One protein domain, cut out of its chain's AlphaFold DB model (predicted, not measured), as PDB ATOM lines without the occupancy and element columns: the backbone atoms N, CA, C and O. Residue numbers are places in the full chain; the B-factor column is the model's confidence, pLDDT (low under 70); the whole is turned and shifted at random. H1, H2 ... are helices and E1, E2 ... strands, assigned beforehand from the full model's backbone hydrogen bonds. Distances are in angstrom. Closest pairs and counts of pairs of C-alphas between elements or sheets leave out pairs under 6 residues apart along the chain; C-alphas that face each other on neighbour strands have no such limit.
ATOM      1  N   LEU A   3      -8.288 -11.340 -13.411       97.19
ATOM      2  CA  LEU A   3      -8.552 -12.757 -13.613       97.19
ATOM      3  C   LEU A   3      -9.921 -12.905 -14.274       97.19
ATOM      4  O   LEU A   3     -10.952 -12.520 -13.710       97.19
ATOM      5  N   SER A   4      -9.910 -13.498 -15.457       97.62
ATOM      6  CA  SER A   4     -11.071 -13.661 -16.318       97.62
ATOM      7  C   SER A   4     -11.342 -15.137 -16.567       97.62
ATOM      8  O   SER A   4     -10.425 -15.959 -16.580       97.62
ATOM      9  N   ARG A   5     -12.613 -15.493 -16.751       97.12
ATOM     10  CA  ARG A   5     -13.016 -16.854 -17.108       97.12
ATOM     11  C   ARG A   5     -14.176 -16.876 -18.086       97.12
ATOM     12  O   ARG A   5     -15.038 -16.002 -18.030       97.12
ATOM     13  N   VAL A   6     -14.246 -17.934 -18.881       97.38
ATOM     14  CA  VAL A   6     -15.384 -18.245 -19.751       97.38
ATOM     15  C   VAL A   6     -15.530 -19.761 -19.888       97.38
ATOM     16  O   VAL A   6     -14.533 -20.485 -19.915       97.38
ATOM     17  N   GLU A   7     -16.763 -20.268 -19.905       96.25
ATOM     18  CA  GLU A   7     -17.031 -21.684 -20.193       96.25
ATOM     19  C   GLU A   7     -16.871 -21.924 -21.692       96.25
ATOM     20  O   GLU A   7     -17.471 -21.200 -22.475       96.25
ATOM     21  N   ILE A   8     -16.092 -22.920 -22.102       94.00
ATOM     22  CA  ILE A   8     -15.869 -23.253 -23.514       94.00
ATOM     23  C   ILE A   8     -17.095 -24.010 -24.042       94.00
ATOM     24  O   ILE A   8     -17.482 -25.031 -23.466       94.00
ATOM     25  N   ASP A   9     -17.683 -23.555 -25.152       91.44
ATOM     26  CA  ASP A   9     -18.886 -24.163 -25.742       91.44
ATOM     27  C   ASP A   9     -18.559 -25.430 -26.556       91.44
ATOM     28  O   ASP A   9     -18.644 -25.463 -27.781       91.44
ATOM     29  N   VAL A  10     -18.180 -26.508 -25.867       81.75
ATOM     30  CA  VAL A  10     -17.798 -27.794 -26.487       81.75
ATOM     31  C   VAL A  10     -18.930 -28.478 -27.271       81.75
ATOM     32  O   VAL A  10     -18.668 -29.380 -28.069       81.75
ATOM     33  N   ASN A  11     -20.184 -28.073 -27.045       78.56
ATOM     34  CA  ASN A  11     -21.354 -28.635 -27.722       78.56
ATOM     35  C   ASN A  11     -21.591 -27.964 -29.079       78.56
ATOM     36  O   ASN A  11     -22.100 -28.598 -30.005       78.56
ATOM     37  N   ASN A  12     -21.168 -26.709 -29.233       79.81
ATOM     38  CA  ASN A  12     -21.249 -25.996 -30.493       79.81
ATOM     39  C   ASN A  12     -20.007 -26.231 -31.355       79.81
ATOM     40  O   ASN A  12     -19.162 -25.356 -31.548       79.81
ATOM     41  N   ARG A  13     -19.938 -27.432 -31.940       69.56
ATOM     42  CA  ARG A  13     -18.832 -27.834 -32.822       69.56
ATOM     43  C   ARG A  13     -18.604 -26.893 -34.001       69.56
ATOM     44  O   ARG A  13     -17.488 -26.864 -34.498       69.56
ATOM     45  N   GLN A  14     -19.619 -26.163 -34.471       67.75
ATOM     46  CA  GLN A  14     -19.436 -25.172 -35.535       67.75
ATOM     47  C   GLN A  14     -18.629 -23.973 -35.033       67.75
ATOM     48  O   GLN A  14     -17.693 -23.560 -35.709       67.75
ATOM     49  N   LYS A  15     -18.934 -23.469 -33.829       67.19
ATOM     50  CA  LYS A  15     -18.183 -22.375 -33.202       67.19
ATOM     51  C   LYS A  15     -16.788 -22.808 -32.779       67.19
ATOM     52  O   LYS A  15     -15.828 -22.109 -33.057       67.19
ATOM     53  N   THR A  16     -16.642 -23.966 -32.142       72.38
ATOM     54  CA  THR A  16     -15.338 -24.421 -31.633       72.38
ATOM     55  C   THR A  16     -14.513 -25.184 -32.664       72.38
ATOM     56  O   THR A  16     -13.468 -25.727 -32.309       72.38
ATOM     57  N   LYS A  17     -14.952 -25.245 -33.931       69.94
ATOM     58  CA  LYS A  17     -14.235 -25.944 -35.009       69.94
ATOM     59  C   LYS A  17     -12.814 -25.426 -35.183       69.94
ATOM     60  O   LYS A  17     -11.948 -26.196 -35.574       69.94
ATOM     61  N   ASP A  18     -12.583 -24.157 -34.866       71.56
ATOM     62  CA  ASP A  18     -11.271 -23.530 -34.989       71.56
ATOM     63  C   ASP A  18     -10.374 -23.828 -33.777       71.56
ATOM     64  O   ASP A  18      -9.152 -23.827 -33.904       71.56
ATOM     65  N   LEU A  19     -10.952 -24.183 -32.619       80.81
ATOM     66  CA  LEU A  19     -10.246 -24.485 -31.364       80.81
ATOM     67  C   LEU A  19      -9.658 -25.910 -31.335       80.81
ATOM     68  O   LEU A  19      -9.875 -26.684 -30.402       80.81
ATOM     69  N   THR A  20      -8.899 -26.270 -32.368       79.62
ATOM     70  CA  THR A  20      -8.357 -27.630 -32.558       79.62
ATOM     71  C   THR A  20      -7.004 -27.864 -31.901       79.62
ATOM     72  O   THR A  20      -6.627 -29.005 -31.647       79.62
ATOM     73  N   HIS A  21      -6.248 -26.801 -31.646       84.19
ATOM     74  CA  HIS A  21      -4.857 -26.878 -31.215       84.19
ATOM     75  C   HIS A  21      -4.495 -25.687 -30.325       84.19
ATOM     76  O   HIS A  21      -5.213 -24.690 -30.266       84.19
ATOM     77  N   LEU A  22      -3.347 -25.773 -29.647       86.81
ATOM     78  CA  LEU A  22      -2.880 -24.758 -28.695       86.81
ATOM     79  C   LEU A  22      -2.800 -23.348 -29.312       86.81
ATOM     80  O   LEU A  22      -3.139 -22.372 -28.649       86.81
ATOM     81  N   GLY A  23      -2.394 -23.251 -30.581       89.94
ATOM     82  CA  GLY A  23      -2.312 -21.988 -31.321       89.94
ATOM     83  C   GLY A  23      -3.664 -21.292 -31.498       89.94
ATOM     84  O   GLY A  23      -3.735 -20.075 -31.368       89.94
ATOM     85  N   ALA A  24      -4.747 -22.043 -31.700       91.25
ATOM     86  CA  ALA A  24      -6.086 -21.471 -31.805       91.25
ATOM     87  C   ALA A  24      -6.570 -20.872 -30.478       91.25
ATOM     88  O   ALA A  24      -7.109 -19.768 -30.461       91.25
ATOM     89  N   TYR A  25      -6.315 -21.559 -29.360       93.81
ATOM     90  CA  TYR A  25      -6.597 -21.010 -28.030       93.81
ATOM     91  C   TYR A  25      -5.731 -19.787 -27.728       93.81
ATOM     92  O   TYR A  25      -6.242 -18.801 -27.208       93.81
ATOM     93  N   HIS A  26      -4.446 -19.822 -28.093       93.94
ATOM     94  CA  HIS A  26      -3.575 -18.656 -27.970       93.94
ATOM     95  C   HIS A  26      -4.137 -17.473 -28.764       93.94
ATOM     96  O   HIS A  26      -4.275 -16.392 -28.211       93.94
ATOM     97  N   ASN A  27      -4.511 -17.671 -30.032       94.00
ATOM     98  CA  ASN A  27      -5.117 -16.611 -30.836       94.00
ATOM     99  C   ASN A  27      -6.402 -16.077 -30.194       94.00
ATOM    100  O   ASN A  27      -6.557 -14.870 -30.093       94.00
ATOM    101  N   TRP A  28      -7.292 -16.942 -29.705       95.38
ATOM    102  CA  TRP A  28      -8.501 -16.500 -29.004       95.38
ATOM    103  C   TRP A  28      -8.185 -15.608 -27.791       95.38
ATOM    104  O   TRP A  28      -8.792 -14.548 -27.638       95.38
ATOM    105  N   VAL A  29      -7.209 -15.997 -26.964       96.56
ATOM    106  CA  VAL A  29      -6.778 -15.183 -25.819       96.56
ATOM    107  C   VAL A  29      -6.236 -13.833 -26.284       96.56
ATOM    108  O   VAL A  29      -6.680 -12.817 -25.769       96.56
ATOM    109  N   GLU A  30      -5.346 -13.797 -27.276       95.94
ATOM    110  CA  GLU A  30      -4.760 -12.539 -27.762       95.94
ATOM    111  C   GLU A  30      -5.802 -11.607 -28.405       95.94
ATOM    112  O   GLU A  30      -5.778 -10.404 -28.166       95.94
ATOM    113  N   GLN A  31      -6.771 -12.147 -29.154       95.69
ATOM    114  CA  GLN A  31      -7.874 -11.362 -29.733       95.69
ATOM    115  C   GLN A  31      -8.799 -10.758 -28.669       95.69
ATOM    116  O   GLN A  31      -9.506  -9.796 -28.949       95.69
ATOM    117  N   SER A  32      -8.765 -11.268 -27.432       97.12
ATOM    118  CA  SER A  32      -9.521 -10.693 -26.314       97.12
ATOM    119  C   SER A  32      -8.956  -9.350 -25.823       97.12
ATOM    120  O   SER A  32      -9.527  -8.761 -24.910       97.12
ATOM    121  N   PHE A  33      -7.860  -8.851 -26.407       97.19
ATOM    122  CA  PHE A  33      -7.211  -7.586 -26.043       97.19
ATOM    123  C   PHE A  33      -7.070  -6.647 -27.258       97.19
ATOM    124  O   PHE A  33      -5.952  -6.328 -27.676       97.19
ATOM    125  N   PRO A  34      -8.186  -6.174 -27.849       96.06
ATOM    126  CA  PRO A  34      -8.154  -5.354 -29.064       96.06
ATOM    127  C   PRO A  34      -7.377  -4.040 -28.886       96.06
ATOM    128  O   PRO A  34      -6.674  -3.619 -29.803       96.06
ATOM    129  N   ASP A  35      -7.428  -3.432 -27.698       95.00
ATOM    130  CA  ASP A  35      -6.692  -2.199 -27.388       95.00
ATOM    131  C   ASP A  35      -5.169  -2.398 -27.428       95.00
ATOM    132  O   ASP A  35      -4.429  -1.510 -27.853       95.00
ATOM    133  N   GLU A  36      -4.679  -3.570 -27.015       94.75
ATOM    134  CA  GLU A  36      -3.250  -3.896 -27.067       94.75
ATOM    135  C   GLU A  36      -2.786  -4.098 -28.505       94.75
ATOM    136  O   GLU A  36      -1.738  -3.576 -28.893       94.75
ATOM    137  N   ILE A  37      -3.609  -4.773 -29.312       92.69
ATOM    138  CA  ILE A  37      -3.383  -4.951 -30.749       92.69
ATOM    139  C   ILE A  37      -3.340  -3.584 -31.443       92.69
ATOM    140  O   ILE A  37      -2.399  -3.303 -32.185       92.69
ATOM    141  N   ALA A  38      -4.308  -2.707 -31.162       94.62
ATOM    142  CA  ALA A  38      -4.366  -1.359 -31.724       94.62
ATOM    143  C   ALA A  38      -3.161  -0.498 -31.306       94.62
ATOM    144  O   ALA A  38      -2.630   0.268 -32.110       94.62
ATOM    145  N   ALA A  39      -2.689  -0.654 -30.067       94.44
ATOM    146  CA  ALA A  39      -1.497   0.017 -29.558       94.44
ATOM    147  C   ALA A  39      -0.172  -0.648 -29.992       94.44
ATOM    148  O   ALA A  39       0.896  -0.175 -29.594       94.44
ATOM    149  N   ASN A  40      -0.227  -1.739 -30.767       93.25
ATOM    150  CA  ASN A  40       0.913  -2.580 -31.140       93.25
ATOM    151  C   ASN A  40       1.772  -2.999 -29.928       93.25
ATOM    152  O   ASN A  40       3.005  -3.033 -29.983       93.25
ATOM    153  N   LYS A  41       1.109  -3.286 -28.803       93.00
ATOM    154  CA  LYS A  41       1.724  -3.771 -27.568       93.00
ATOM    155  C   LYS A  41       1.490  -5.266 -27.449       93.00
ATOM    156  O   LYS A  41       0.411  -5.764 -27.739       93.00
ATOM    157  N   ARG A  42       2.512  -5.977 -26.982       87.75
ATOM    158  CA  ARG A  42       2.418  -7.402 -26.674       87.75
ATOM    159  C   ARG A  42       2.710  -7.611 -25.200       87.75
ATOM    160  O   ARG A  42       3.877  -7.685 -24.810       87.75
ATOM    161  N   LEU A  43       1.659  -7.667 -24.388       92.25
ATOM    162  CA  LEU A  43       1.785  -7.992 -22.973       92.25
ATOM    163  C   LEU A  43       1.773  -9.507 -22.759       92.25
ATOM    164  O   LEU A  43       1.522 -10.307 -23.661       92.25
ATOM    165  N   ARG A  44       2.142  -9.923 -21.546       93.44
ATOM    166  CA  ARG A  44       2.172 -11.338 -21.182       93.44
ATOM    167  C   ARG A  44       0.807 -11.761 -20.652       93.44
ATOM    168  O   ARG A  44       0.477 -11.471 -19.504       93.44
ATOM    169  N   HIS A  45       0.099 -12.566 -21.435       95.62
ATOM    170  CA  HIS A  45      -1.115 -13.247 -20.996       95.62
ATOM    171  C   HIS A  45      -0.801 -14.660 -20.516       95.62
ATOM    172  O   HIS A  45      -0.175 -15.460 -21.214       95.62
ATOM    173  N   LEU A  46      -1.235 -14.980 -19.299       95.81
ATOM    174  CA  LEU A  46      -1.196 -16.342 -18.784       95.81
ATOM    175  C   LEU A  46      -2.587 -16.933 -18.862       95.81
ATOM    176  O   LEU A  46      -3.557 -16.310 -18.453       95.81
ATOM    177  N   TRP A  47      -2.691 -18.156 -19.352       96.19
ATOM    178  CA  TRP A  47      -3.979 -18.812 -19.465       96.19
ATOM    179  C   TRP A  47      -3.845 -20.314 -19.291       96.19
ATOM    180  O   TRP A  47      -2.776 -20.902 -19.470       96.19
ATOM    181  N   ARG A  48      -4.950 -20.936 -18.893       94.75
ATOM    182  CA  ARG A  48      -5.075 -22.388 -18.791       94.75
ATOM    183  C   ARG A  48      -6.521 -22.802 -19.001       94.75
ATOM    184  O   ARG A  48      -7.435 -21.995 -18.848       94.75
ATOM    185  N   ILE A  49      -6.714 -24.081 -19.284       93.19
ATOM    186  CA  ILE A  49      -8.037 -24.691 -19.369       93.19
ATOM    187  C   ILE A  49      -8.234 -25.557 -18.127       93.19
ATOM    188  O   ILE A  49      -7.449 -26.474 -17.885       93.19
ATOM    189  N   ASP A  50      -9.268 -25.267 -17.342       92.25
ATOM    190  CA  ASP A  50      -9.662 -26.064 -16.181       92.25
ATOM    191  C   ASP A  50     -10.965 -26.812 -16.469       92.25
ATOM    192  O   ASP A  50     -11.908 -26.257 -17.031       92.25
ATOM    193  N   ARG A  51     -11.045 -28.072 -16.034       90.81
ATOM    194  CA  ARG A  51     -12.284 -28.856 -16.075       90.81
ATOM    195  C   ARG A  51     -12.918 -28.895 -14.686       90.81
ATOM    196  O   ARG A  51     -12.263 -29.300 -13.728       90.81
ATOM    197  N   LEU A  52     -14.177 -28.478 -14.581       89.62
ATOM    198  CA  LEU A  52     -14.937 -28.409 -13.333       89.62
ATOM    199  C   LEU A  52     -16.362 -28.915 -13.568       89.62
ATOM    200  O   LEU A  52     -17.048 -28.423 -14.458       89.62
ATOM    201  N   ALA A  53     -16.805 -29.896 -12.772       89.00
ATOM    202  CA  ALA A  53     -18.155 -30.472 -12.849       89.00
ATOM    203  C   ALA A  53     -18.585 -30.862 -14.284       89.00
ATOM    204  O   ALA A  53     -19.694 -30.575 -14.724       89.00
ATOM    205  N   GLY A  54     -17.672 -31.470 -15.050       88.44
ATOM    206  CA  GLY A  54     -17.918 -31.896 -16.434       88.44
ATOM    207  C   GLY A  54     -17.766 -30.800 -17.496       88.44
ATOM    208  O   GLY A  54     -17.656 -31.136 -18.673       88.44
ATOM    209  N   LYS A  55     -17.664 -29.530 -17.097       92.75
ATOM    210  CA  LYS A  55     -17.520 -28.365 -17.980       92.75
ATOM    211  C   LYS A  55     -16.064 -27.927 -18.100       92.75
ATOM    212  O   LYS A  55     -15.289 -28.092 -17.158       92.75
ATOM    213  N   SER A  56     -15.701 -27.354 -19.242       93.62
ATOM    214  CA  SER A  56     -14.360 -26.819 -19.495       93.62
ATOM    215  C   SER A  56     -14.391 -25.297 -19.447       93.62
ATOM    216  O   SER A  56     -15.238 -24.679 -20.082       93.62
ATOM    217  N   TYR A  57     -13.460 -24.692 -18.719       95.44
ATOM    218  CA  TYR A  57     -13.334 -23.248 -18.569       95.44
ATOM    219  C   TYR A  57     -11.968 -22.791 -19.061       95.44
ATOM    220  O   TYR A  57     -10.951 -23.349 -18.655       95.44
ATOM    221  N   LEU A  58     -11.945 -21.743 -19.878       96.38
ATOM    222  CA  LEU A  58     -10.737 -20.973 -20.142       96.38
ATOM    223  C   LEU A  58     -10.581 -19.948 -19.016       96.38
ATOM    224  O   LEU A  58     -11.498 -19.167 -18.763       96.38
ATOM    225  N   LEU A  59      -9.437 -19.969 -18.334       96.94
ATOM    226  CA  LEU A  59      -9.040 -18.951 -17.365       96.94
ATOM    227  C   LEU A  59      -7.902 -18.130 -17.960       96.94
ATOM    228  O   LEU A  59      -6.934 -18.707 -18.458       96.94
ATOM    229  N   VAL A  60      -8.003 -16.807 -17.856       97.62
ATOM    230  CA  VAL A  60      -7.024 -15.846 -18.374       97.62
ATOM    231  C   VAL A  60      -6.622 -14.892 -17.255       97.62
ATOM    232  O   VAL A  60      -7.476 -14.313 -16.588       97.62
ATOM    233  N   LEU A  61      -5.321 -14.744 -17.041       96.81
ATOM    234  CA  LEU A  61      -4.700 -13.770 -16.156       96.81
ATOM    235  C   LEU A  61      -3.941 -12.759 -17.019       96.81
ATOM    236  O   LEU A  61      -3.030 -13.130 -17.764       96.81
ATOM    237  N   SER A  62      -4.310 -11.491 -16.885       96.25
ATOM    238  CA  SER A  62      -3.792 -10.384 -17.690       96.25
ATOM    239  C   SER A  62      -3.557  -9.136 -16.841       96.25
ATOM    240  O   SER A  62      -4.074  -8.996 -15.726       96.25
ATOM    241  N   GLU A  63      -2.731  -8.225 -17.346       94.56
ATOM    242  CA  GLU A  63      -2.489  -6.936 -16.695       94.56
ATOM    243  C   GLU A  63      -3.692  -6.001 -16.865       94.56
ATOM    244  O   GLU A  63      -4.189  -5.449 -15.877       94.56
ATOM    245  N   THR A  64      -4.192  -5.910 -18.098       94.94
ATOM    246  CA  THR A  64      -5.369  -5.153 -18.534       94.94
ATOM    247  C   THR A  64      -6.632  -6.020 -18.488       94.94
ATOM    248  O   THR A  64      -6.567  -7.251 -18.389       94.94
ATOM    249  N   SER A  65      -7.806  -5.386 -18.503       96.38
ATOM    250  CA  SER A  65      -9.072  -6.114 -18.627       96.38
ATOM    251  C   SER A  65      -9.254  -6.542 -20.085       96.38
ATOM    252  O   SER A  65      -9.140  -5.675 -20.949       96.38
ATOM    253  N   PRO A  66      -9.582  -7.814 -20.375       97.25
ATOM    254  CA  PRO A  66      -9.963  -8.201 -21.728       97.25
ATOM    255  C   PRO A  66     -11.303  -7.570 -22.118       97.25
ATOM    256  O   PRO A  66     -12.121  -7.237 -21.249       97.25
ATOM    257  N   ASP A  67     -11.546  -7.487 -23.421       97.81
ATOM    258  CA  ASP A  67     -12.879  -7.268 -23.959       97.81
ATOM    259  C   ASP A  67     -13.763  -8.490 -23.667       97.81
ATOM    260  O   ASP A  67     -13.368  -9.649 -23.840       97.81
ATOM    261  N   LYS A  68     -14.970  -8.235 -23.157       97.12
ATOM    262  CA  LYS A  68     -15.857  -9.299 -22.680       97.12
ATOM    263  C   LYS A  68     -16.462 -10.103 -23.830       97.12
ATOM    264  O   LYS A  68     -16.686 -11.303 -23.651       97.12
ATOM    265  N   ASP A  69     -16.734  -9.466 -24.960       96.25
ATOM    266  CA  ASP A  69     -17.399 -10.096 -26.096       96.25
ATOM    267  C   ASP A  69     -16.407 -10.951 -26.890       96.25
ATOM    268  O   ASP A  69     -16.708 -12.107 -27.200       96.25
ATOM    269  N   GLU A  70     -15.179 -10.466 -27.088       96.31
ATOM    270  CA  GLU A  70     -14.094 -11.270 -27.667       96.31
ATOM    271  C   GLU A  70     -13.731 -12.464 -26.771       96.31
ATOM    272  O   GLU A  70     -13.592 -13.598 -27.248       96.31
ATOM    273  N   LEU A  71     -13.694 -12.270 -25.445       96.69
ATOM    274  CA  LEU A  71     -13.523 -13.383 -24.509       96.69
ATOM    275  C   LEU A  71     -14.687 -14.387 -24.602       96.69
ATOM    276  O   LEU A  71     -14.476 -15.588 -24.453       96.69
ATOM    277  N   ALA A  72     -15.914 -13.934 -24.864       95.81
ATOM    278  CA  ALA A  72     -17.096 -14.790 -24.976       95.81
ATOM    279  C   ALA A  72     -17.246 -15.486 -26.342       95.81
ATOM    280  O   ALA A  72     -18.089 -16.374 -26.473       95.81
ATOM    281  N   ARG A  73     -16.427 -15.137 -27.341       93.81
ATOM    282  CA  ARG A  73     -16.553 -15.564 -28.746       93.81
ATOM    283  C   ARG A  73     -16.759 -17.067 -28.953       93.81
ATOM    284  O   ARG A  73     -17.651 -17.474 -29.697       93.81
ATOM    285  N   TYR A  74     -15.953 -17.887 -28.282       93.50
ATOM    286  CA  TYR A  74     -16.045 -19.356 -28.320       93.50
ATOM    287  C   TYR A  74     -16.632 -19.953 -27.034       93.50
ATOM    288  O   TYR A  74     -16.539 -21.159 -26.780       93.50
ATOM    289  N   GLY A  75     -17.206 -19.094 -26.195       93.62
ATOM    290  CA  GLY A  75     -17.754 -19.458 -24.909       93.62
ATOM    291  C   GLY A  75     -19.260 -19.678 -24.919       93.62
ATOM    292  O   GLY A  75     -19.980 -19.253 -25.823       93.62
ATOM    293  N   VAL A  76     -19.755 -20.309 -23.857       94.00
ATOM    294  CA  VAL A  76     -21.191 -20.391 -23.586       94.00
ATOM    295  C   VAL A  76     -21.696 -18.982 -23.233       94.00
ATOM    296  O   VAL A  76     -21.124 -18.347 -22.333       94.00
ATOM    297  N   PRO A  77     -22.758 -18.476 -23.890       92.56
ATOM    298  CA  PRO A  77     -23.294 -17.143 -23.628       92.56
ATOM    299  C   PRO A  77     -23.584 -16.897 -22.142       92.56
ATOM    300  O   PRO A  77     -24.112 -17.759 -21.443       92.56
ATOM    301  N   GLY A  78     -23.218 -15.712 -21.647       94.06
ATOM    302  CA  GLY A  78     -23.447 -15.310 -20.253       94.06
ATOM    303  C   GLY A  78     -22.473 -15.898 -19.223       94.06
ATOM    304  O   GLY A  78     -22.557 -15.545 -18.049       94.06
ATOM    305  N   THR A  79     -21.519 -16.746 -19.626       96.38
ATOM    306  CA  THR A  79     -20.548 -17.346 -18.687       96.38
ATOM    307  C   THR A  79     -19.263 -16.537 -18.505       96.38
ATOM    308  O   THR A  79     -18.522 -16.783 -17.550       96.38
ATOM    309  N   ALA A  80     -19.004 -15.563 -19.384       97.50
ATOM    310  CA  ALA A  80     -17.825 -14.707 -19.318       97.50
ATOM    311  C   ALA A  80     -17.856 -13.812 -18.067       97.50
ATOM    312  O   ALA A  80     -18.791 -13.035 -17.851       97.50
ATOM    313  N   MET A  81     -16.818 -13.913 -17.240       97.69
ATOM    314  CA  MET A  81     -16.645 -13.140 -16.010       97.69
ATOM    315  C   MET A  81     -15.238 -12.567 -15.952       97.69
ATOM    316  O   MET A  81     -14.274 -13.292 -16.164       97.69
ATOM    317  N   ILE A  82     -15.135 -11.295 -15.578       97.88
ATOM    318  CA  ILE A  82     -13.875 -10.570 -15.414       97.88
ATOM    319  C   ILE A  82     -13.861 -10.000 -14.000       97.88
ATOM    320  O   ILE A  82     -14.846  -9.396 -13.566       97.88
ATOM    321  N   LYS A  83     -12.779 -10.223 -13.252       96.50
ATOM    322  CA  LYS A  83     -12.635  -9.711 -11.885       96.50
ATOM    323  C   LYS A  83     -11.252  -9.094 -11.666       96.50
ATOM    324  O   LYS A  83     -10.260  -9.703 -12.069       96.50
ATOM    325  N   PRO A  84     -11.158  -7.945 -10.969       96.00
ATOM    326  CA  PRO A  84      -9.878  -7.434 -10.490       96.00
ATOM    327  C   PRO A  84      -9.212  -8.458  -9.567       96.00
ATOM    328  O   PRO A  84      -9.819  -8.904  -8.589       96.00
ATOM    329  N   TYR A  85      -7.974  -8.828  -9.877       94.19
ATOM    330  CA  TYR A  85      -7.216  -9.834  -9.133       94.19
ATOM    331  C   TYR A  85      -6.442  -9.231  -7.953       94.19
ATOM    332  O   TYR A  85      -6.187  -9.909  -6.959       94.19
ATOM    333  N   ASP A  86      -6.162  -7.928  -8.007       90.56
ATOM    334  CA  ASP A  86      -5.362  -7.223  -6.998       90.56
ATOM    335  C   ASP A  86      -5.992  -7.294  -5.599       90.56
ATOM    336  O   ASP A  86      -5.286  -7.432  -4.605       90.56
ATOM    337  N   LYS A  87      -7.331  -7.314  -5.516       88.06
ATOM    338  CA  LYS A  87      -8.075  -7.468  -4.250       88.06
ATOM    339  C   LYS A  87      -7.835  -8.807  -3.552       88.06
ATOM    340  O   LYS A  87      -8.059  -8.919  -2.350       88.06
ATOM    341  N   PHE A  88      -7.504  -9.845  -4.312       90.19
ATOM    342  CA  PHE A  88      -7.128 -11.138  -3.755       90.19
ATOM    343  C   PHE A  88      -5.649 -11.130  -3.365       90.19
ATOM    344  O   PHE A  88      -5.319 -11.538  -2.257       90.19
ATOM    345  N   LEU A  89      -4.785 -10.603  -4.239       90.50
ATOM    346  CA  LEU A  89      -3.344 -10.510  -3.986       90.50
ATOM    347  C   LEU A  89      -3.016  -9.692  -2.733       90.50
ATOM    348  O   LEU A  89      -2.123 -10.065  -1.982       90.50
ATOM    349  N   SER A  90      -3.776  -8.628  -2.460       92.31
ATOM    350  CA  SER A  90      -3.594  -7.784  -1.275       92.31
ATOM    351  C   SER A  90      -3.896  -8.488   0.053       92.31
ATOM    352  O   SER A  90      -3.662  -7.907   1.105       92.31
ATOM    353  N   LYS A  91      -4.484  -9.691   0.019       93.06
ATOM    354  CA  LYS A  91      -4.822 -10.494   1.203       93.06
ATOM    355  C   LYS A  91      -3.824 -11.623   1.460       93.06
ATOM    356  O   LYS A  91      -4.074 -12.447   2.332       93.06
TER     357      LYS A  91
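What this domain is: This is residues 3 to 91 of the 132 residues of the protein "CRISPR-associated protein, CT1974" of Lactobacillus farraginis DSM 18382 = JCM 14108 (UniProt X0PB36). A twisted sheet of four strands makes a wall, with the helices H1 and H3 gathered over one side of it, touching each other and only grazing the strands. H2 lies beyond the end of H1, away from the sheet, and the short H4 follows the end of E4 at the close of the printed part. The printed part has 89 residues with four named helices and four named strands, in the order E1 H1 H2 E2 E3 H3 E4 H4. The sheet runs E2 E3 E1 E4, all antiparallel, and the class is mixed, helices and strands. The whole is compact, with a radius of gyration of the C-alphas of 13.1 A and spans of 37 by 33 by 22 A.

How they stand to each other: E1, residues 3 to 7, is an inner strand between E3, residues 55 to 62, and the edge strand E4, residues 81 to 84. E1 and E4 are antiparallel at 171 degrees, with N 5 and O 81 within hydrogen-bond range at 2.8 A. E1 and E3 are antiparallel at 156 degrees, with N 4 and O 60 at 2.8 A. The other edge strand, E2, residues 46 to 52, forms a hairpin with E3, with N 61 and O 46 at 2.7 A. H1, residues 22 to 31, only grazes the sheet with its residues 25 to 29; its closest C-alphas to E3 are those of Val 29 and Val 60, 7.5 A apart. H3, residues 68 to 72, also only grazes the sheet, and it touches H1, the closest C-alphas being those of Gln 31 and Glu 70 at 6.6 A. H2, residues 34 to 38, is close to H1 but not clearly touching it, and is not on the sheet. H4, residues 86 to 89, is not on the sheet and touches no helix. Two split strand-helix-strand units, each two strands that run the same way in the sheet with helices between them along the chain and another strand between them in the sheet, have right-handed crossovers: E1, H1 H2, E2, with E3 between E1 and E2 in the sheet, and E3, H3, E4, with E1 between E3 and E4 in the sheet. In H1, H2 and H3 every O i to N i+4 pair is within hydrogen-bond range; H4 is too short for such a pair.

Where its parts are: E1 begins at C-alpha 3, (-8.552, -12.757, -13.613), and is 14.0 A long. H1 spans 14.3 A and H2 6.1 A. E2 is 19.1 A long, and E3, the longest strand, 22.6 A, ending at C-alpha 62, (-3.792, -10.384, -17.690). H3 spans 6.1 A, E4 10.4 A and H4 4.9 A, ending at C-alpha 89, (-3.344, -10.510, -3.986).

The domain as a whole: The two C-alphas farthest apart are those of Gln 14 and Lys 91, 42.2 A. The printed part has no cut. The link from E1 to H1, residues 8 to 21, is long. Mean pLDDT of the printed part is 91.8; residues 13 to 15 and residue 17 are under 70.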